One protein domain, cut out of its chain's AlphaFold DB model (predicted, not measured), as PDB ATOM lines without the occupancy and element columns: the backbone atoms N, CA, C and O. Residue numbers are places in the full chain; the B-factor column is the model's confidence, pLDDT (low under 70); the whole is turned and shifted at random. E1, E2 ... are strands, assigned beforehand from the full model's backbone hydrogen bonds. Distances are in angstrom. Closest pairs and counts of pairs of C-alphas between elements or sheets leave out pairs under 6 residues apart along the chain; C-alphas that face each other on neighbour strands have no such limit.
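This is residues 16 to 102 of the 432 residues of an uncharacterized protein of Deltaproteobacteria bacterium HGW-Deltaproteobacteria-15 (UniProt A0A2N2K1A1). Four separate two-stranded hairpins follow one another in a row along a rod, with no shared core: E1 and E2 at one end, then E3 and E4, E5 and E6, and E7 and E8. Residues 22 to 27 stick out at the first end, and Gly 102 lies at the other. The printed part has 87 residues, with eight named strands from E1 to E8 in chain order, antiparallel within each two-stranded sheet, and no named helix. It is all strand by class, though only 39 residues are in named elements; it is extended, with a radius of gyration of the C-alphas of 19.7 A and spans of 68 by 27 by 21 A.

Find C-alpha 18 at (-48.789, 2.358, -12.959); from there E1 runs 15.8 A to residue 23. E2, residues 26 to 31, is also 15.8 A long. Next come E3, residues 39 to 44, 15.1 A, and E4, residues 47 to 51, 13.1 A. Read on to E5, residues 59 to 62, E6, residues 70 to 73, E7, residues 83 to 86, and E8, residues 91 to 94, which ends at C-alpha 94, (-19.696, 27.809, -33.726).

In the hairpin E1 and E2, at 158 degrees, look for N 19 and O 30, 2.9 A apart. E2 and E3 are only just apart, closest 8.1 A. In the hairpin E3 and E4, at 142 degrees, N 39 and O 51 are 2.8 A apart. The closest C-alphas of E4 and E6 are those of Leu 51 and Leu 70, 7.6 A apart. In the hairpin E5 and E6, at 142 degrees, N 73 and O 59 are 2.8 A apart. E6 and E7 are apart. In the hairpin E7 and E8, at 164 degrees, N 83 and O 94 are 2.8 A apart. These N and O pairs are within hydrogen-bond range.

The C-alphas farthest apart, of Gly 24 and Gly 102, are 68.1 A from each other. The printed part has no cut and no long link. The model's confidence is under 70 at residues 16 to 26 and 28 to 29.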
ATOM      1  N   VAL A  16     -46.167   3.441  -7.027       50.84
ATOM      2  CA  VAL A  16     -46.150   3.076  -8.445       50.84
ATOM      3  C   VAL A  16     -47.264   3.844  -9.151       50.84
ATOM      4  O   VAL A  16     -48.439   3.554  -8.951       50.84
ATOM      5  N   ASN A  17     -46.894   4.817  -9.989       57.88
ATOM      6  CA  ASN A  17     -47.793   5.471 -10.951       57.88
ATOM      7  C   ASN A  17     -48.027   4.536 -12.154       57.88
ATOM      8  O   ASN A  17     -47.642   4.845 -13.282       57.88
ATOM      9  N   ALA A  18     -48.528   3.327 -11.905       59.41
ATOM     10  CA  ALA A  18     -48.789   2.358 -12.959       59.41
ATOM     11  C   ALA A  18     -49.991   1.486 -12.618       59.41
ATOM     12  O   ALA A  18     -50.108   0.969 -11.506       59.41
ATOM     13  N   THR A  19     -50.849   1.278 -13.609       65.06
ATOM     14  CA  THR A  19     -52.024   0.418 -13.509       65.06
ATOM     15  C   THR A  19     -51.721  -0.915 -14.188       65.06
ATOM     16  O   THR A  19     -51.303  -0.964 -15.347       65.06
ATOM     17  N   LEU A  20     -51.927  -2.024 -13.473       65.50
ATOM     18  CA  LEU A  20     -51.879  -3.356 -14.068       65.50
ATOM     19  C   LEU A  20     -53.221  -3.626 -14.757       65.50
ATOM     20  O   LEU A  20     -54.244  -3.762 -14.089       65.50
ATOM     21  N   LEU A  21     -53.226  -3.714 -16.086       66.38
ATOM     22  CA  LEU A  21     -54.407  -4.137 -16.836       66.38
ATOM     23  C   LEU A  21     -54.285  -5.633 -17.136       66.38
ATOM     24  O   LEU A  21     -53.374  -6.062 -17.848       66.38
ATOM     25  N   GLN A  22     -55.207  -6.428 -16.591       68.19
ATOM     26  CA  GLN A  22     -55.387  -7.826 -16.971       68.19
ATOM     27  C   GLN A  22     -56.600  -7.961 -17.889       68.19
ATOM     28  O   GLN A  22     -57.735  -7.724 -17.478       68.19
ATOM     29  N   GLN A  23     -56.368  -8.389 -19.129       59.56
ATOM     30  CA  GLN A  23     -57.433  -8.798 -20.041       59.56
ATOM     31  C   GLN A  23     -57.008 -10.081 -20.759       59.56
ATOM     32  O   GLN A  23     -55.995 -10.115 -21.452       59.56
ATOM     33  N   GLY A  24     -57.775 -11.159 -20.574       63.59
ATOM     34  CA  GLY A  24     -57.588 -12.409 -21.319       63.59
ATOM     35  C   GLY A  24     -56.237 -13.110 -21.113       63.59
ATOM     36  O   GLY A  24     -55.715 -13.687 -22.061       63.59
ATOM     37  N   GLY A  25     -55.653 -13.053 -19.909       68.56
ATOM     38  CA  GLY A  25     -54.385 -13.732 -19.588       68.56
ATOM     39  C   GLY A  25     -53.113 -12.971 -19.984       68.56
ATOM     40  O   GLY A  25     -52.015 -13.436 -19.689       68.56
ATOM     41  N   VAL A  26     -53.239 -11.790 -20.597       62.22
ATOM     42  CA  VAL A  26     -52.122 -10.868 -20.835       62.22
ATOM     43  C   VAL A  26     -52.046  -9.886 -19.668       62.22
ATOM     44  O   VAL A  26     -53.022  -9.195 -19.374       62.22
ATOM     45  N   GLN A  27     -50.895  -9.835 -18.995       70.06
ATOM     46  CA  GLN A  27     -50.599  -8.814 -17.992       70.06
ATOM     47  C   GLN A  27     -49.815  -7.686 -18.664       70.06
ATOM     48  O   GLN A  27     -48.703  -7.911 -19.143       70.06
ATOM     49  N   ALA A  28     -50.393  -6.487 -18.715       65.00
ATOM     50  CA  ALA A  28     -49.719  -5.295 -19.215       65.00
ATOM     51  C   ALA A  28     -49.539  -4.291 -18.071       65.00
ATOM     52  O   ALA A  28     -50.509  -3.880 -17.432       65.00
ATOM     53  N   LEU A  29     -48.289  -3.905 -17.816       68.25
ATOM     54  CA  LEU A  29     -47.959  -2.802 -16.920       68.25
ATOM     55  C   LEU A  29     -48.101  -1.495 -17.704       68.25
ATOM     56  O   LEU A  29     -47.315  -1.237 -18.616       68.25
ATOM     57  N   VAL A  30     -49.104  -0.688 -17.368       70.06
ATOM     58  CA  VAL A  30     -49.324   0.624 -17.988       70.06
ATOM     59  C   VAL A  30     -48.782   1.692 -17.052       70.06
ATOM     60  O   VAL A  30     -49.316   1.869 -15.965       70.06
ATOM     61  N   LEU A  31     -47.709   2.379 -17.454       72.25
ATOM     62  CA  LEU A  31     -47.177   3.534 -16.724       72.25
ATOM     63  C   LEU A  31     -48.043   4.768 -17.028       72.25
ATOM     64  O   LEU A  31     -48.217   5.118 -18.198       72.25
ATOM     65  N   ASP A  32     -48.545   5.440 -15.993       72.69
ATOM     66  CA  ASP A  32     -49.325   6.673 -16.127       72.69
ATOM     67  C   ASP A  32     -48.372   7.855 -16.360       72.69
ATOM     68  O   ASP A  32     -47.943   8.535 -15.429       72.69
ATOM     69  N   MET A  33     -47.985   8.063 -17.621       79.81
ATOM     70  CA  MET A  33     -47.087   9.149 -18.027       79.81
ATOM     71  C   MET A  33     -47.882  10.443 -18.242       79.81
ATOM     72  O   MET A  33     -48.840  10.487 -19.016       79.81
ATOM     73  N   SER A  34     -47.482  11.504 -17.549       80.81
ATOM     74  CA  SER A  34     -48.176  12.791 -17.468       80.81
ATOM     75  C   SER A  34     -47.911  13.740 -18.646       80.81
ATOM     76  O   SER A  34     -48.673  14.693 -18.838       80.81
ATOM     77  N   ALA A  35     -46.883  13.491 -19.470       84.62
ATOM     78  CA  ALA A  35     -46.564  14.311 -20.644       84.62
ATOM     79  C   ALA A  35     -46.174  13.493 -21.891       84.62
ATOM     80  O   ALA A  35     -45.724  12.349 -21.834       84.62
ATOM     81  N   LYS A  36     -46.335  14.105 -23.073       81.44
ATOM     82  CA  LYS A  36     -45.846  13.528 -24.336       81.44
ATOM     83  C   LYS A  36     -44.319  13.533 -24.345       81.44
ATOM     84  O   LYS A  36     -43.726  14.555 -24.027       81.44
ATOM     85  N   GLY A  37     -43.700  12.434 -24.776       85.44
ATOM     86  CA  GLY A  37     -42.237  12.328 -24.848       85.44
ATOM     87  C   GLY A  37     -41.551  12.141 -23.492       85.44
ATOM     88  O   GLY A  37     -40.330  12.251 -23.421       85.44
ATOM     89  N   SER A  38     -42.314  11.866 -22.432       88.12
ATOM     90  CA  SER A  38     -41.761  11.466 -21.143       88.12
ATOM     91  C   SER A  38     -40.923  10.187 -21.256       88.12
ATOM     92  O   SER A  38     -41.126   9.358 -22.146       88.12
ATOM     93  N   LEU A  39     -39.990  10.018 -20.323       90.12
ATOM     94  CA  LEU A  39     -39.098   8.869 -20.226       90.12
ATOM     95  C   LEU A  39     -39.366   8.113 -18.924       90.12
ATOM     96  O   LEU A  39     -39.458   8.717 -17.857       90.12
ATOM     97  N   ALA A  40     -39.459   6.787 -19.008       88.56
ATOM     98  CA  ALA A  40     -39.471   5.922 -17.835       88.56
ATOM     99  C   ALA A  40     -38.024   5.632 -17.421       88.56
ATOM    100  O   ALA A  40     -37.265   5.039 -18.187       88.56
ATOM    101  N   ALA A  41     -37.642   6.061 -16.222       89.38
ATOM    102  CA  ALA A  41     -36.298   5.891 -15.686       89.38
ATOM    103  C   ALA A  41     -36.336   5.032 -14.420       89.38
ATOM    104  O   ALA A  41     -37.240   5.170 -13.594       89.38
ATOM    105  N   ALA A  42     -35.354   4.151 -14.248       87.44
ATOM    106  CA  ALA A  42     -35.199   3.419 -12.996       87.44
ATOM    107  C   ALA A  42     -34.737   4.389 -11.894       87.44
ATOM    108  O   ALA A  42     -33.695   5.022 -12.029       87.44
ATOM    109  N   THR A  43     -35.504   4.499 -10.810       86.94
ATOM    110  CA  THR A  43     -35.236   5.415  -9.680       86.94
ATOM    111  C   THR A  43     -34.614   4.698  -8.474       86.94
ATOM    112  O   THR A  43     -34.241   5.327  -7.487       86.94
ATOM    113  N   GLY A  44     -34.508   3.366  -8.531       82.94
ATOM    114  CA  GLY A  44     -33.995   2.514  -7.461       82.94
ATOM    115  C   GLY A  44     -34.303   1.036  -7.709       82.94
ATOM    116  O   GLY A  44     -34.854   0.667  -8.749       82.94
ATOM    117  N   ALA A  45     -33.953   0.166  -6.758       82.44
ATOM    118  CA  ALA A  45     -34.232  -1.265  -6.866       82.44
ATOM    119  C   ALA A  45     -35.747  -1.522  -6.971       82.44
ATOM    120  O   ALA A  45     -36.492  -1.251  -6.034       82.44
ATOM    121  N   GLY A  46     -36.193  -2.030  -8.123       76.50
ATOM    122  CA  GLY A  46     -37.605  -2.324  -8.384       76.50
ATOM    123  C   GLY A  46     -38.510  -1.093  -8.544       76.50
ATOM    124  O   GLY A  46     -39.725  -1.262  -8.583       76.50
ATOM    125  N   ALA A  47     -37.949   0.119  -8.645       79.75
ATOM    126  CA  ALA A  47     -38.708   1.364  -8.750       79.75
ATOM    127  C   ALA A  47     -38.481   2.064 -10.101       79.75
ATOM    128  O   ALA A  47     -37.355   2.146 -10.600       79.75
ATOM    129  N   ILE A  48     -39.565   2.583 -10.680       82.56
ATOM    130  CA  ILE A  48     -39.574   3.349 -11.930       82.56
ATOM    131  C   ILE A  48     -40.220   4.704 -11.642       82.56
ATOM    132  O   ILE A  48     -41.249   4.770 -10.975       82.56
ATOM    133  N   GLY A  49     -39.625   5.777 -12.155       84.94
ATOM    134  CA  GLY A  49     -40.183   7.125 -12.125       84.94
ATOM    135  C   GLY A  49     -40.272   7.727 -13.521       84.94
ATOM    136  O   GLY A  49     -39.545   7.338 -14.437       84.94
ATOM    137  N   GLU A  50     -41.175   8.689 -13.675       88.56
ATOM    138  CA  GLU A  50     -41.305   9.473 -14.898       88.56
ATOM    139  C   GLU A  50     -40.341  10.669 -14.862       88.56
ATOM    140  O   GLU A  50     -40.369  11.467 -13.926       88.56
ATOM    141  N   LEU A  51     -39.531  10.828 -15.909       91.00
ATOM    142  CA  LEU A  51     -38.918  12.105 -16.264       91.00
ATOM    143  C   LEU A  51     -39.741  12.716 -17.399       91.00
ATOM    144  O   LEU A  51     -39.753  12.189 -18.513       91.00
ATOM    145  N   THR A  52     -40.436  13.818 -17.123       91.06
ATOM    146  CA  THR A  52     -41.226  14.515 -18.143       91.06
ATOM    147  C   THR A  52     -40.337  15.073 -19.253       91.06
ATOM    148  O   THR A  52     -39.127  15.261 -19.076       91.06
ATOM    149  N   VAL A  53     -40.925  15.323 -20.427       89.75
ATOM    150  CA  VAL A  53     -40.202  15.962 -21.533       89.75
ATOM    151  C   VAL A  53     -39.625  17.305 -21.078       89.75
ATOM    152  O   VAL A  53     -40.310  18.123 -20.462       89.75
ATOM    153  N   GLY A  54     -38.337  17.512 -21.344       88.56
ATOM    154  CA  GLY A  54     -37.656  18.754 -21.008       88.56
ATOM    155  C   GLY A  54     -38.159  19.932 -21.839       88.56
ATOM    156  O   GLY A  54     -38.871  19.774 -22.831       88.56
ATOM    157  N   ALA A  55     -37.739  21.140 -21.459       89.38
ATOM    158  CA  ALA A  55     -37.880  22.302 -22.333       89.38
ATOM    159  C   ALA A  55     -37.095  22.098 -23.645       89.38
ATOM    160  O   ALA A  55     -36.143  21.315 -23.691       89.38
ATOM    161  N   ASN A  56     -37.453  22.849 -24.690       88.94
ATOM    162  CA  ASN A  56     -36.710  22.842 -25.951       88.94
ATOM    163  C   ASN A  56     -35.218  23.137 -25.712       88.94
ATOM    164  O   ASN A  56     -34.858  23.901 -24.811       88.94
ATOM    165  N   ASN A  57     -34.365  22.568 -26.565       91.50
ATOM    166  CA  ASN A  57     -32.920  22.822 -26.595       91.50
ATOM    167  C   ASN A  57     -32.155  22.358 -25.354       91.50
ATOM    168  O   ASN A  57     -31.179  22.977 -24.925       91.50
ATOM    169  N   LYS A  58     -32.606  21.243 -24.784       92.19
ATOM    170  CA  LYS A  58     -31.924  20.523 -23.714       92.19
ATOM    171  C   LYS A  58     -31.403  19.192 -24.230       92.19
ATOM    172  O   LYS A  58     -31.990  18.594 -25.127       92.19
ATOM    173  N   ILE A  59     -30.330  18.714 -23.615       93.69
ATOM    174  CA  ILE A  59     -29.833  17.355 -23.805       93.69
ATOM    175  C   ILE A  59     -30.137  16.515 -22.576       93.69
ATOM    176  O   ILE A  59     -30.057  17.001 -21.449       93.69
ATOM    177  N   LEU A  60     -30.481  15.250 -22.798       95.44
ATOM    178  CA  LEU A  60     -30.596  14.293 -21.711       95.44
ATOM    179  C   LEU A  60     -29.191  13.894 -21.268       95.44
ATOM    180  O   LEU A  60     -28.375  13.483 -22.095       95.44
ATOM    181  N   ARG A  61     -28.913  13.978 -19.971       95.00
ATOM    182  CA  ARG A  61     -27.685  13.436 -19.389       95.00
ATOM    183  C   ARG A  61     -27.984  12.652 -18.123       95.00
ATOM    184  O   ARG A  61     -29.029  12.834 -17.505       95.00
ATOM    185  N   ALA A  62     -27.047  11.797 -17.735       95.69
ATOM    186  CA  ALA A  62     -27.075  11.172 -16.424       95.69
ATOM    187  C   ALA A  62     -26.703  12.198 -15.347       95.69
ATOM    188  O   ALA A  62     -25.713  12.918 -15.487       95.69
ATOM    189  N   ASP A  63     -27.485  12.229 -14.276       94.62
ATOM    190  CA  ASP A  63     -27.197  12.970 -13.054       94.62
ATOM    191  C   ASP A  63     -27.681  12.137 -11.868       94.62
ATOM    192  O   ASP A  63     -28.876  12.066 -11.577       94.62
ATOM    193  N   SER A  64     -26.737  11.492 -11.180       93.31
ATOM    194  CA  SER A  64     -27.021  10.646 -10.018       93.31
ATOM    195  C   SER A  64     -27.573  11.419  -8.817       93.31
ATOM    196  O   SER A  64     -27.973  10.793  -7.840       93.31
ATOM    197  N   GLY A  65     -27.557  12.758  -8.851       92.06
ATOM    198  CA  GLY A  65     -28.203  13.607  -7.854       92.06
ATOM    199  C   GLY A  65     -29.719  13.741  -8.040       92.06
ATOM    200  O   GLY A  65     -30.407  14.084  -7.078       92.06
ATOM    201  N   GLN A  66     -30.258  13.454  -9.233       94.12
ATOM    202  CA  GLN A  66     -31.703  13.471  -9.479       94.12
ATOM    203  C   GLN A  66     -32.368  12.161  -9.057       94.12
ATOM    204  O   GLN A  66     -31.782  11.084  -9.149       94.12
ATOM    205  N   SER A  67     -33.650  12.232  -8.689       89.12
ATOM    206  CA  SER A  67     -34.448  11.060  -8.298       89.12
ATOM    207  C   SER A  67     -34.558   9.993  -9.395       89.12
ATOM    208  O   SER A  67     -34.647   8.810  -9.087       89.12
ATOM    209  N   THR A  68     -34.530  10.398 -10.665       91.56
ATOM    210  CA  THR A  68     -34.544   9.522 -11.851       91.56
ATOM    211  C   THR A  68     -33.152   9.135 -12.346       91.56
ATOM    212  O   THR A  68     -33.045   8.396 -13.322       91.56
ATOM    213  N   GLY A  69     -32.082   9.658 -11.737       93.19
ATOM    214  CA  GLY A  69     -30.714   9.505 -12.236       93.19
ATOM    215  C   GLY A  69     -30.441  10.212 -13.575       93.19
ATOM    216  O   GLY A  69     -29.367  10.032 -14.152       93.19
ATOM    217  N   LEU A  70     -31.402  10.985 -14.093       95.12
ATOM    218  CA  LEU A  70     -31.366  11.644 -15.397       95.12
ATOM    219  C   LEU A  70     -31.832  13.096 -15.273       95.12
ATOM    220  O   LEU A  70     -32.768  13.392 -14.534       95.12
ATOM    221  N   GLU A  71     -31.245  13.989 -16.064       95.38
ATOM    222  CA  GLU A  71     -31.681  15.382 -16.152       95.38
ATOM    223  C   GLU A  71     -31.602  15.955 -17.571       95.38
ATOM    224  O   GLU A  71     -30.830  15.497 -18.417       95.38
ATOM    225  N   TRP A  72     -32.379  17.013 -17.805       95.25
ATOM    226  CA  TRP A  72     -32.342  17.814 -19.027       95.25
ATOM    227  C   TRP A  72     -31.406  19.015 -18.852       95.25
ATOM    228  O   TRP A  72     -31.788  20.049 -18.300       95.25
ATOM    229  N   ALA A  73     -30.181  18.902 -19.356       94.88
ATOM    230  CA  ALA A  73     -29.152  19.927 -19.224       94.88
ATOM    231  C   ALA A  73     -29.113  20.884 -20.429       94.88
ATOM    232  O   ALA A  73     -29.390  20.500 -21.566       94.88
ATOM    233  N   THR A  74     -28.737  22.144 -20.190       93.50
ATOM    234  CA  THR A  74     -28.390  23.092 -21.266       93.50
ATOM    235  C   THR A  74     -26.952  22.849 -21.708       93.50
ATOM    236  O   THR A  74     -26.067  22.750 -20.856       93.50
ATOM    237  N   ILE A  75     -26.690  22.848 -23.013       93.69
ATOM    238  CA  ILE A  75     -25.317  22.948 -23.517       93.69
ATOM    239  C   ILE A  75     -24.880  24.409 -23.397       93.69
ATOM    240  O   ILE A  75     -25.552  25.307 -23.893       93.69
ATOM    241  N   GLN A  76     -23.755  24.667 -22.738       93.88
ATOM    242  CA  GLN A  76     -23.201  26.015 -22.639       93.88
ATOM    243  C   GLN A  76     -21.888  26.108 -23.401       93.88
ATOM    244  O   GLN A  76     -21.066  25.194 -23.362       93.88
ATOM    245  N   GLY A  77     -21.714  27.224 -24.101       94.69
ATOM    246  CA  GLY A  77     -20.450  27.584 -24.717       94.69
ATOM    247  C   GLY A  77     -19.491  28.189 -23.700       94.69
ATOM    248  O   GLY A  77     -19.894  28.632 -22.624       94.69
ATOM    249  N   THR A  78     -18.216  28.231 -24.055       95.94
ATOM    250  CA  THR A  78     -17.194  28.953 -23.298       95.94
ATOM    251  C   THR A  78     -16.956  30.319 -23.933       95.94
ATOM    252  O   THR A  78     -16.898  30.456 -25.160       95.94
ATOM    253  N   SER A  79     -16.806  31.353 -23.099       91.62
ATOM    254  CA  SER A  79     -16.512  32.705 -23.581       91.62
ATOM    255  C   SER A  79     -15.276  32.704 -24.482       91.62
ATOM    256  O   SER A  79     -14.257  32.103 -24.149       91.62
ATOM    257  N   ASN A  80     -15.366  33.407 -25.614       89.88
ATOM    258  CA  ASN A  80     -14.291  33.570 -26.602       89.88
ATOM    259  C   ASN A  80     -13.819  32.281 -27.305       89.88
ATOM    260  O   ASN A  80     -12.792  32.311 -27.976       89.88
ATOM    261  N   GLN A  81     -14.547  31.166 -27.187       94.50
ATOM    262  CA  GLN A  81     -14.158  29.887 -27.795       94.50
ATOM    263  C   GLN A  81     -15.301  29.225 -28.557       94.50
ATOM    264  O   GLN A  81     -15.144  28.934 -29.739       94.50
ATOM    265  N   ILE A  82     -16.435  28.987 -27.893       96.62
ATOM    266  CA  ILE A  82     -17.598  28.344 -28.508       96.62
ATOM    267  C   ILE A  82     -18.841  29.162 -28.191       96.62
ATOM    268  O   ILE A  82     -19.195  29.357 -27.031       96.62
ATOM    269  N   THR A  83     -19.528  29.588 -29.240       95.44
ATOM    270  CA  THR A  83     -20.876  30.135 -29.172       95.44
ATOM    271  C   THR A  83     -21.864  28.990 -29.350       95.44
ATOM    272  O   THR A  83     -21.762  28.217 -30.303       95.44
ATOM    273  N   VAL A  84     -22.822  28.876 -28.429       96.06
ATOM    274  CA  VAL A  84     -23.920  27.906 -28.521       96.06
ATOM    275  C   VAL A  84     -25.218  28.665 -28.737       96.06
ATOM    276  O   VAL A  84     -25.667  29.402 -27.856       96.06
ATOM    277  N   THR A  85     -25.825  28.464 -29.902       94.81
ATOM    278  CA  THR A  85     -27.113  29.055 -30.267       94.81
ATOM    279  C   THR A  85     -28.193  27.984 -30.218       94.81
ATOM    280  O   THR A  85     -28.114  26.973 -30.910       94.81
ATOM    281  N   HIS A  86     -29.214  28.219 -29.397       93.75
ATOM    282  CA  HIS A  86     -30.341  27.313 -29.208       93.75
ATOM    283  C   HIS A  86     -31.537  27.807 -30.045       93.75
ATOM    284  O   HIS A  86     -32.200  28.765 -29.645       93.75
ATOM    285  N   ASN A  87     -31.820  27.178 -31.189       90.25
ATOM    286  CA  ASN A  87     -32.953  27.523 -32.061       90.25
ATOM    287  C   ASN A  87     -34.130  26.570 -31.833       90.25
ATOM    288  O   ASN A  87     -34.018  25.609 -31.098       90.25
ATOM    289  N   ALA A  88     -35.290  26.793 -32.451       88.38
ATOM    290  CA  ALA A  88     -36.453  25.928 -32.206       88.38
ATOM    291  C   ALA A  88     -36.257  24.451 -32.627       88.38
ATOM    292  O   ALA A  88     -36.874  23.579 -32.021       88.38
ATOM    293  N   SER A  89     -35.425  24.180 -33.643       88.81
ATOM    294  CA  SER A  89     -35.264  22.844 -34.248       88.81
ATOM    295  C   SER A  89     -33.855  22.261 -34.122       88.81
ATOM    296  O   SER A  89     -33.672  21.072 -34.372       88.81
ATOM    297  N   ASP A  90     -32.862  23.080 -33.777       91.44
ATOM    298  CA  ASP A  90     -31.463  22.676 -33.694       91.44
ATOM    299  C   ASP A  90     -30.690  23.453 -32.620       91.44
ATOM    300  O   ASP A  90     -31.123  24.484 -32.094       91.44
ATOM    301  N   ILE A  91     -29.523  22.907 -32.279       94.19
ATOM    302  CA  ILE A  91     -28.515  23.561 -31.451       94.19
ATOM    303  C   ILE A  91     -27.274  23.717 -32.328       94.19
ATOM    304  O   ILE A  91     -26.676  22.721 -32.736       94.19
ATOM    305  N   THR A  92     -26.881  24.958 -32.606       93.94
ATOM    306  CA  THR A  92     -25.709  25.269 -33.434       93.94
ATOM    307  C   THR A  92     -24.530  25.634 -32.551       93.94
ATOM    308  O   THR A  92     -24.637  26.495 -31.675       93.94
ATOM    309  N   LEU A  93     -23.394  24.986 -32.798       94.88
ATOM    310  CA  LEU A  93     -22.119  25.280 -32.157       94.88
ATOM    311  C   LEU A  93     -21.210  25.948 -33.190       94.88
ATOM    312  O   LEU A  93     -21.026  25.411 -34.282       94.88
ATOM    313  N   SER A  94     -20.629  27.095 -32.851       95.31
ATOM    314  CA  SER A  94     -19.696  27.809 -33.726       95.31
ATOM    315  C   SER A  94     -18.547  28.442 -32.944       95.31
ATOM    316  O   SER A  94     -18.650  28.689 -31.743       95.31
ATOM    317  N   ALA A  95     -17.441  28.723 -33.630       95.75
ATOM    318  CA  ALA A  95     -16.421  29.621 -33.102       95.75
ATOM    319  C   ALA A  95     -16.913  31.087 -33.179       95.75
ATOM    320  O   ALA A  95     -17.780  31.398 -33.999       95.75
ATOM    321  N   PRO A  96     -16.360  32.014 -32.373       94.00
ATOM    322  CA  PRO A  96     -16.677  33.444 -32.459       94.00
ATOM    323  C   PRO A  96     -16.385  34.090 -33.822       94.00
ATOM    324  O   PRO A  96     -16.925  35.150 -34.120       94.00
ATOM    325  N   GLN A  97     -15.523  33.471 -34.631       95.75
ATOM    326  CA  GLN A  97     -15.242  33.833 -36.018       95.75
ATOM    327  C   GLN A  97     -14.862  32.580 -36.814       95.75
ATOM    328  O   GLN A  97     -14.427  31.585 -36.230       95.75
ATOM    329  N   ASP A  98     -14.995  32.634 -38.135       94.88
ATOM    330  CA  ASP A  98     -14.611  31.533 -39.014       94.88
ATOM    331  C   ASP A  98     -13.090  31.305 -39.028       94.88
ATOM    332  O   ASP A  98     -12.303  32.249 -39.062       94.88
ATOM    333  N   ILE A  99     -12.680  30.031 -39.042       95.19
ATOM    334  CA  ILE A  99     -11.265  29.597 -39.060       95.19
ATOM    335  C   ILE A  99     -10.968  28.549 -40.145       95.19
ATOM    336  O   ILE A  99      -9.958  27.851 -40.094       95.19
ATOM    337  N   HIS A 100     -11.875  28.379 -41.107       94.12
ATOM    338  CA  HIS A 100     -11.679  27.454 -42.224       94.12
ATOM    339  C   HIS A 100     -10.664  28.017 -43.238       94.12
ATOM    340  O   HIS A 100     -10.302  29.188 -43.189       94.12
ATOM    341  N   THR A 101     -10.225  27.205 -44.202       93.38
ATOM    342  CA  THR A 101      -9.158  27.557 -45.168       93.38
ATOM    343  C   THR A 101      -9.481  28.726 -46.112       93.38
ATOM    344  O   THR A 101      -8.596  29.182 -46.826       93.38
ATOM    345  N   GLY A 102     -10.729  29.197 -46.137       94.31
ATOM    346  CA  GLY A 102     -11.174  30.385 -46.877       94.31
ATOM    347  C   GLY A 102     -11.617  31.543 -45.980       94.31
ATOM    348  O   GLY A 102     -12.121  32.542 -46.489       94.31
TER     349      GLY A 102